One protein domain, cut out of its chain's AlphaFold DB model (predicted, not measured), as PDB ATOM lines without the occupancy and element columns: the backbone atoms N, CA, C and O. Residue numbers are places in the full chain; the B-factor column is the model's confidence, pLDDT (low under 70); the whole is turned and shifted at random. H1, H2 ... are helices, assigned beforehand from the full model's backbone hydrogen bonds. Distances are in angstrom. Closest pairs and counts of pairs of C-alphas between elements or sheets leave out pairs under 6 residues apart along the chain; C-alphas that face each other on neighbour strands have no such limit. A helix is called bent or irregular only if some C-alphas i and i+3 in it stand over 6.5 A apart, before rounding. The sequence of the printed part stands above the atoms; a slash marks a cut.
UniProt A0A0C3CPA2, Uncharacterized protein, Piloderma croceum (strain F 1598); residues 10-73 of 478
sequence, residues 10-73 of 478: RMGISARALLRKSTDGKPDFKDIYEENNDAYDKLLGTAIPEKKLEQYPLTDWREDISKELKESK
ATOM      1  N   ARG A  10     309.642 287.051 300.198       76.75
ATOM      2  CA  ARG A  10     309.616 285.657 300.671       76.75
ATOM      3  C   ARG A  10     308.215 285.259 301.135       76.75
ATOM      4  O   ARG A  10     307.665 284.300 300.610       76.75
ATOM      5  N   MET A  11     307.591 286.060 302.001       78.56
ATOM      6  CA  MET A  11     306.224 285.817 302.485       78.56
ATOM      7  C   MET A  11     305.204 285.762 301.340       78.56
ATOM      8  O   MET A  11     304.408 284.830 301.265       78.56
ATOM      9  N   GLY A  12     305.257 286.714 300.405       82.00
ATOM     10  CA  GLY A  12     304.331 286.746 299.273       82.00
ATOM     11  C   GLY A  12     304.533 285.601 298.275       82.00
ATOM     12  O   GLY A  12     303.556 285.034 297.789       82.00
ATOM     13  N   ILE A  13     305.784 285.236 297.963       77.81
ATOM     14  CA  ILE A  13     306.090 284.126 297.044       77.81
ATOM     15  C   ILE A  13     305.619 282.810 297.663       77.81
ATOM     16  O   ILE A  13     304.947 282.029 296.985       77.81
ATOM     17  N   SER A  14     305.898 282.604 298.951       78.12
ATOM     18  CA  SER A  14     305.452 281.434 299.701       78.12
ATOM     19  C   SER A  14     303.930 281.338 299.781       78.12
ATOM     20  O   SER A  14     303.375 280.296 299.438       78.12
ATOM     21  N   ALA A  15     303.236 282.427 300.129       83.25
ATOM     22  CA  ALA A  15     301.774 282.464 300.163       83.25
ATOM     23  C   ALA A  15     301.158 282.175 298.777       83.25
ATOM     24  O   ALA A  15     300.197 281.417 298.649       83.25
ATOM     25  N   ARG A  16     301.750 282.701 297.699       81.88
ATOM     26  CA  ARG A  16     301.288 282.431 296.328       81.88
ATOM     27  C   ARG A  16     301.519 280.980 295.899       81.88
ATOM     28  O   ARG A  16     300.661 280.399 295.232       81.88
ATOM     29  N   ALA A  17     302.665 280.397 296.249       81.50
ATOM     30  CA  ALA A  17     302.958 278.989 295.989       81.50
ATOM     31  C   ALA A  17     301.986 278.078 296.753       81.50
ATOM     32  O   ALA A  17     301.442 277.135 296.176       81.50
ATOM     33  N   LEU A  18     301.703 278.421 298.012       83.50
ATOM     34  CA  LEU A  18     300.733 277.740 298.861       83.50
ATOM     35  C   LEU A  18     299.313 277.792 298.309       83.50
ATOM     36  O   LEU A  18     298.665 276.752 298.236       83.50
ATOM     37  N   LEU A  19     298.840 278.960 297.866       86.38
ATOM     38  CA  LEU A  19     297.521 279.086 297.236       86.38
ATOM     39  C   LEU A  19     297.400 278.202 295.994       86.38
ATOM     40  O   LEU A  19     296.392 277.521 295.838       86.38
ATOM     41  N   ARG A  20     298.441 278.155 295.150       84.81
ATOM     42  CA  ARG A  20     298.467 277.285 293.961       84.81
ATOM     43  C   ARG A  20     298.421 275.806 294.326       84.81
ATOM     44  O   ARG A  20     297.615 275.079 293.756       84.81
ATOM     45  N   LYS A  21     299.249 275.368 295.280       85.19
ATOM     46  CA  LYS A  21     299.220 273.985 295.783       85.19
ATOM     47  C   LYS A  21     297.884 273.649 296.451       85.19
ATOM     48  O   LYS A  21     297.460 272.504 296.420       85.19
ATOM     49  N   SER A  22     297.204 274.654 297.004       88.62
ATOM     50  CA  SER A  22     295.945 274.473 297.716       88.62
ATOM     51  C   SER A  22     294.703 274.519 296.818       88.62
ATOM     52  O   SER A  22     293.599 274.558 297.357       88.62
ATOM     53  N   THR A  23     294.837 274.562 295.483       89.50
ATOM     54  CA  THR A  23     293.703 274.712 294.539       89.50
ATOM     55  C   THR A  23     292.783 273.487 294.534       89.50
ATOM     56  O   THR A  23     291.561 273.647 294.507       89.50
ATOM     57  N   ASP A  24     293.355 272.291 294.685       90.69
ATOM     58  CA  ASP A  24     292.636 271.009 294.609       90.69
ATOM     59  C   ASP A  24     292.405 270.349 295.983       90.69
ATOM     60  O   ASP A  24     291.695 269.355 296.096       90.69
ATOM     61  N   GLY A  25     292.973 270.909 297.053       90.19
ATOM     62  CA  GLY A  25     292.881 270.369 298.412       90.19
ATOM     63  C   GLY A  25     293.888 271.033 299.345       90.19
ATOM     64  O   GLY A  25     294.580 271.957 298.931       90.19
ATOM     65  N   LYS A  26     293.978 270.603 300.610       90.31
ATOM     66  CA  LYS A  26     295.106 271.007 301.468       90.31
ATOM     67  C   LYS A  26     296.339 270.201 301.036       90.31
ATOM     68  O   LYS A  26     296.204 268.990 300.892       90.31
ATOM     69  N   PRO A  27     297.498 270.837 300.806       86.69
ATOM     70  CA  PRO A  27     298.708 270.108 300.456       86.69
ATOM     71  C   PRO A  27     299.218 269.299 301.654       86.69
ATOM     72  O   PRO A  27     299.038 269.714 302.803       86.69
ATOM     73  N   ASP A  28     299.874 268.172 301.384       86.75
ATOM     74  CA  ASP A  28     300.458 267.330 302.427       86.75
ATOM     75  C   ASP A  28     301.551 268.088 303.184       86.75
ATOM     76  O   ASP A  28     302.353 268.804 302.583       86.75
ATOM     77  N   PHE A  29     301.619 267.906 304.508       83.81
ATOM     78  CA  PHE A  29     302.580 268.604 305.373       83.81
ATOM     79  C   PHE A  29     304.037 268.416 304.905       83.81
ATOM     80  O   PHE A  29     304.827 269.358 304.912       83.81
ATOM     81  N   LYS A  30     304.378 267.219 304.414       82.00
ATOM     82  CA  LYS A  30     305.719 266.890 303.904       82.00
ATOM     83  C   LYS A  30     306.086 267.622 302.611       82.00
ATOM     84  O   LYS A  30     307.259 267.896 302.396       82.00
ATOM     85  N   ASP A  31     305.103 267.979 301.788       74.19
ATOM     86  CA  ASP A  31     305.320 268.656 300.502       74.19
ATOM     87  C   ASP A  31     305.524 270.166 300.653       74.19
ATOM     88  O   ASP A  31     305.756 270.887 299.672       74.19
ATOM     89  N   ILE A  32     305.323 270.670 301.866       72.44
ATOM     90  CA  ILE A  32     305.239 272.094 302.155       72.44
ATOM     91  C   ILE A  32     306.166 272.531 303.288       72.44
ATOM     92  O   ILE A  32     306.578 273.689 303.309       72.44
ATOM     93  N   TYR A  33     306.522 271.616 304.188       70.75
ATOM     94  CA  TYR A  33     307.483 271.840 305.259       70.75
ATOM     95  C   TYR A  33     308.910 271.579 304.753       70.75
ATOM     96  O   TYR A  33     309.538 270.573 305.066       70.75
ATOM     97  N   GLU A  34     309.410 272.493 303.923       63.25
ATOM     98  CA  GLU A  34     310.847 272.636 303.677       63.25
ATOM     99  C   GLU A  34     311.415 273.573 304.758       63.25
ATOM    100  O   GLU A  34     310.840 274.637 305.015       63.25
ATOM    101  N   GLU A  35     312.513 273.186 305.421       53.62
ATOM    102  CA  GLU A  35     313.200 274.038 306.403       53.62
ATOM    103  C   GLU A  35     313.482 275.409 305.760       53.62
ATOM    104  O   GLU A  35     314.198 275.472 304.761       53.62
ATOM    105  N   ASN A  36     312.932 276.493 306.333       53.81
ATOM    106  CA  ASN A  36     313.010 277.904 305.887       53.81
ATOM    107  C   ASN A  36     311.818 278.474 305.091       53.81
ATOM    108  O   ASN A  36     312.015 279.262 304.160       53.81
ATOM    109  N   ASN A  37     310.574 278.188 305.481       61.78
ATOM    110  CA  ASN A  37     309.415 278.844 304.875       61.78
ATOM    111  C   ASN A  37     308.603 279.720 305.857       61.78
ATOM    112  O   ASN A  37     307.717 279.249 306.560       61.78
ATOM    113  N   ASP A  38     308.868 281.032 305.845       63.47
ATOM    114  CA  ASP A  38     308.342 282.018 306.818       63.47
ATOM    115  C   ASP A  38     306.813 282.148 306.836       63.47
ATOM    116  O   ASP A  38     306.229 282.567 307.835       63.47
ATOM    117  N   ALA A  39     306.142 281.806 305.731       62.31
ATOM    118  CA  ALA A  39     304.682 281.853 305.672       62.31
ATOM    119  C   ALA A  39     304.037 280.798 306.591       62.31
ATOM    120  O   ALA A  39     302.924 280.996 307.074       62.31
ATOM    121  N   TYR A  40     304.735 279.694 306.866       70.38
ATOM    122  CA  TYR A  40     304.218 278.577 307.658       70.38
ATOM    123  C   TYR A  40     304.289 278.871 309.142       70.38
ATOM    124  O   TYR A  40     303.310 278.649 309.850       70.38
ATOM    125  N   ASP A  41     305.407 279.434 309.596       71.44
ATOM    126  CA  ASP A  41     305.607 279.777 311.003       71.44
ATOM    127  C   ASP A  41     304.563 280.789 311.483       71.44
ATOM    128  O   ASP A  41     304.103 280.719 312.623       71.44
ATOM    129  N   LYS A  42     304.123 281.686 310.593       76.06
ATOM    130  CA  LYS A  42     303.090 282.682 310.897       76.06
ATOM    131  C   LYS A  42     301.664 282.104 310.870       76.06
ATOM    132  O   LYS A  42     300.869 282.444 311.741       76.06
ATOM    133  N   LEU A  43     301.347 281.205 309.931       75.31
ATOM    134  CA  LEU A  43     300.014 280.585 309.799       75.31
ATOM    135  C   LEU A  43     299.780 279.455 310.822       75.31
ATOM    136  O   LEU A  43     298.767 279.395 311.531       75.31
ATOM    137  N   LEU A  44     300.732 278.533 310.928       77.12
ATOM    138  CA  LEU A  44     300.604 277.320 311.730       77.12
ATOM    139  C   LEU A  44     301.224 277.474 313.129       77.12
ATOM    140  O   LEU A  44     300.758 276.831 314.071       77.12
ATOM    141  N   GLY A  45     302.156 278.407 313.329       76.31
ATOM    142  CA  GLY A  45     302.900 278.531 314.586       76.31
ATOM    143  C   GLY A  45     303.963 277.437 314.740       76.31
ATOM    144  O   GLY A  45     303.989 276.461 313.997       76.31
ATOM    145  N   THR A  46     304.842 277.582 315.732       71.31
ATOM    146  CA  THR A  46     306.066 276.766 315.853       71.31
ATOM    147  C   THR A  46     305.915 275.484 316.677       71.31
ATOM    148  O   THR A  46     306.760 274.601 316.591       71.31
ATOM    149  N   ALA A  47     304.863 275.352 317.494       66.75
ATOM    150  CA  ALA A  47     304.814 274.302 318.514       66.75
ATOM    151  C   ALA A  47     304.350 272.925 317.993       66.75
ATOM    152  O   ALA A  47     304.902 271.917 318.425       66.75
ATOM    153  N   ILE A  48     303.338 272.856 317.107       81.38
ATOM    154  CA  ILE A  48     302.805 271.600 316.521       81.38
ATOM    155  C   ILE A  48     302.138 271.876 315.145       81.38
ATOM    156  O   ILE A  48     300.908 271.856 315.034       81.38
ATOM    157  N   PRO A  49     302.912 272.171 314.086       81.81
ATOM    158  CA  PRO A  49     302.357 272.656 312.818       81.81
ATOM    159  C   PRO A  49     301.586 271.587 312.020       81.81
ATOM    160  O   PRO A  49     300.567 271.906 311.410       81.81
ATOM    161  N   GLU A  50     302.000 270.316 312.080       85.75
ATOM    162  CA  GLU A  50     301.375 269.208 311.333       85.75
ATOM    163  C   GLU A  50     299.935 268.928 311.798       85.75
ATOM    164  O   GLU A  50     298.994 269.026 311.012       85.75
ATOM    165  N   LYS A  51     299.727 268.704 313.104       85.19
ATOM    166  CA  LYS A  51     298.379 268.475 313.665       85.19
ATOM    167  C   LYS A  51     297.451 269.668 313.456       85.19
ATOM    168  O   LYS A  51     296.247 269.498 313.268       85.19
ATOM    169  N   LYS A  52     297.999 270.887 313.503       84.38
ATOM    170  CA  LYS A  52     297.214 272.103 313.291       84.38
ATOM    171  C   LYS A  52     296.749 272.205 311.841       84.38
ATOM    172  O   LYS A  52     295.597 272.555 311.621       84.38
ATOM    173  N   LEU A  53     297.597 271.852 310.870       87.00
ATOM    174  CA  LEU A  53     297.233 271.819 309.452       87.00
ATOM    175  C   LEU A  53     296.134 270.787 309.155       87.00
ATOM    176  O   LEU A  53     295.202 271.075 308.400       87.00
ATOM    177  N   GLU A  54     296.204 269.600 309.764       88.75
ATOM    178  CA  GLU A  54     295.173 268.561 309.624       88.75
ATOM    179  C   GLU A  54     293.801 269.066 310.089       88.75
ATOM    180  O   GLU A  54     292.804 268.914 309.377       88.75
ATOM    181  N   GLN A  55     293.772 269.754 311.233       89.62
ATOM    182  CA  GLN A  55     292.559 270.303 311.844       89.62
ATOM    183  C   GLN A  55     292.079 271.615 311.202       89.62
ATOM    184  O   GLN A  55     290.932 272.002 311.414       89.62
ATOM    185  N   TYR A  56     292.918 272.290 310.408       90.00
ATOM    186  CA  TYR A  56     292.598 273.587 309.808       90.00
ATOM    187  C   TYR A  56     291.587 273.455 308.660       90.00
ATOM    188  O   TYR A  56     291.916 272.811 307.663       90.00
ATOM    189  N   PRO A  57     290.378 274.032 308.709       94.50
ATOM    190  CA  PRO A  57     289.448 273.956 307.582       94.50
ATOM    191  C   PRO A  57     290.075 274.503 306.288       94.50
ATOM    192  O   PRO A  57     290.816 275.483 306.310       94.50
ATOM    193  N   LEU A  58     289.802 273.870 305.138       91.12
ATOM    194  CA  LEU A  58     290.387 274.285 303.848       91.12
ATOM    195  C   LEU A  58     289.978 275.717 303.455       91.12
ATOM    196  O   LEU A  58     290.753 276.422 302.809       91.12
ATOM    197  N   THR A  59     288.768 276.139 303.821       93.62
ATOM    198  CA  THR A  59     288.270 277.504 303.597       93.62
ATOM    199  C   THR A  59     289.126 278.521 304.336       93.62
ATOM    200  O   THR A  59     289.675 279.425 303.709       93.62
ATOM    201  N   ASP A  60     289.321 278.292 305.630       92.62
ATOM    202  CA  ASP A  60     290.043 279.178 306.541       92.62
ATOM    203  C   ASP A  60     291.532 279.193 306.170       92.62
ATOM    204  O   ASP A  60     292.156 280.245 306.092       92.62
ATOM    205  N   TRP A  61     292.080 278.027 305.797       91.06
ATOM    206  CA  TRP A  61     293.433 277.884 305.252       91.06
ATOM    207  C   TRP A  61     293.669 278.816 304.063       91.06
ATOM    208  O   TRP A  61     294.629 279.585 304.036       91.06
ATOM    209  N   ARG A  62     292.783 278.769 303.062       91.81
ATOM    210  CA  ARG A  62     292.904 279.608 301.863       91.81
ATOM    211  C   ARG A  62     292.697 281.086 302.181       91.81
ATOM    212  O   ARG A  62     293.352 281.924 301.554       91.81
ATOM    213  N   GLU A  63     291.799 281.412 303.108       94.81
ATOM    214  CA  GLU A  63     291.540 282.789 303.530       94.81
ATOM    215  C   GLU A  63     292.770 283.404 304.204       94.81
ATOM    216  O   GLU A  63     293.211 284.483 303.797       94.81
ATOM    217  N   ASP A  64     293.399 282.689 305.134       91.31
ATOM    218  CA  ASP A  64     294.586 283.183 305.826       91.31
ATOM    219  C   ASP A  64     295.809 283.266 304.911       91.31
ATOM    220  O   ASP A  64     296.529 284.264 304.952       91.31
ATOM    221  N   ILE A  65     296.018 282.307 303.996       89.50
ATOM    222  CA  ILE A  65     297.077 282.455 302.983       89.50
ATOM    223  C   ILE A  65     296.799 283.669 302.081       89.50
ATOM    224  O   ILE A  65     297.720 284.405 301.719       89.50
ATOM    225  N   SER A  66     295.537 283.919 301.722       91.69
ATOM    226  CA  SER A  66     295.161 285.099 300.930       91.69
ATOM    227  C   SER A  66     295.400 286.399 301.698       91.69
ATOM    228  O   SER A  66     295.816 287.398 301.106       91.69
ATOM    229  N   LYS A  67     295.167 286.400 303.014       93.25
ATOM    230  CA  LYS A  67     295.474 287.521 303.903       93.25
ATOM    231  C   LYS A  67     296.981 287.767 303.980       93.25
ATOM    232  O   LYS A  67     297.402 288.897 303.752       93.25
ATOM    233  N   GLU A  68     297.791 286.728 304.175       87.69
ATOM    234  CA  GLU A  68     299.259 286.817 304.158       87.69
ATOM    235  C   GLU A  68     299.796 287.321 302.808       87.69
ATOM    236  O   GLU A  68     300.664 288.196 302.755       87.69
ATOM    237  N   LEU A  69     299.236 286.845 301.689       88.00
ATOM    238  CA  LEU A  69     299.591 287.340 300.358       88.00
ATOM    239  C   LEU A  69     299.292 288.843 300.220       88.00
ATOM    240  O   LEU A  69     300.134 289.584 299.709       88.00
ATOM    241  N   LYS A  70     298.144 289.317 300.719       92.06
ATOM    242  CA  LYS A  70     297.795 290.748 300.731       92.06
ATOM    243  C   LYS A  70     298.719 291.558 301.648       92.06
ATOM    244  O   LYS A  70     299.225 292.600 301.229       92.06
ATOM    245  N   GLU A  71     298.984 291.075 302.860       92.00
ATOM    246  CA  GLU A  71     299.885 291.715 303.831       92.00
ATOM    247  C   GLU A  71     301.323 291.822 303.307       92.00
ATOM    248  O   GLU A  71     302.014 292.803 303.587       92.00
ATOM    249  N   SER A  72     301.759 290.868 302.476       88.94
ATOM    250  CA  SER A  72     303.090 290.887 301.860       88.94
ATOM    251  C   SER A  72     303.318 292.050 300.904       88.94
ATOM    252  O   SER A  72     304.474 292.362 300.598       88.94
ATOM    253  N   LYS A  73     302.233 292.669 300.412       91.06
ATOM    254  CA  LYS A  73     302.245 293.700 299.367       91.06
ATOM    255  C   LYS A  73     302.979 293.260 298.094       91.06
ATOM    256  O   LYS A  73     303.333 294.107 297.277       91.06
TER     257      LYS A  73
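This is residues 10 to 73 of the 478 residues of an uncharacterized protein of Piloderma croceum (strain F 1598) (UniProt A0A0C3CPA2). Two helices side by side, H4 and H1, run opposite ways and make one side of the domain; H2 packs at a steep tilt on the first part of H1, and H3 lies beyond H2, away from H1. A long link without a named helix, residues 22 to 37, loops round from the end of H1 to the beginning of H2. The printed part has 64 residues with four named helices, in the order H1, H2, H3, H4, and no named strand; the class is all helix, with 40 residues in the helices. The whole is compact, with a radius of gyration of the C-alphas of 10.6 A, and spans 29 by 24 by 17 A.

H4, residues 58 to 71, is the longest helix. It touches H1, residues 10 to 21, opposite ways at a shallow tilt of 30 degrees; their closest C-alphas, those of Gly 12 and Leu 69, are 4.9 A apart. H2, residues 38 to 44, touches H1 at residues 10 to 15 alone, the same way at a steep tilt of 59 degrees, with Met 11 and Ala 39 closest, their C-alphas 5.3 A apart. H2 and H4 only just touch, with 3 pairs of C-alphas within 8 A, on the H4 side at residues 64 to 68 alone; the closest C-alphas are those of Leu 43 and Asp 64, 7.2 A apart, and the helices run opposite ways at a steep tilt of 38 degrees. The helix packing is only just mostly crossed: of these 3 touching pairs, 1 is at a shallow tilt. H3, residues 49 to 55, touches no helix. It is close to H2 but not clearly touching, with the C-alphas of Leu 44 and Lys 52 closest at 6.4 A. H3 is apart from H1, and only just apart from H4, with a closest distance of 8.3 A. In H1, H3 and H4 every O i to N i+4 pair is within hydrogen-bond range; in H2, 2 of 3 are.

H4 measures 19.8 A from C-alpha 58 at (290.387, 274.285, 303.848) to C-alpha 71 at (299.885, 291.715, 303.831). H1 measures 16.4 A and begins at C-alpha 10, (309.616, 285.657, 300.671). H2 measures 10.3 A and H3 10.1 A. No helix is bent or irregular.

The C-alphas of Lys 51 and Lys 73 are the two farthest apart, at 29.3 A. The printed part has no cut. The link from H1 to H2 is long, with 16 residues; those from H2 to H3 and from H3 to H4 are tight. The mean pLDDT of the printed part is 82.1; residues 34 to 39 and residue 47 are under 70.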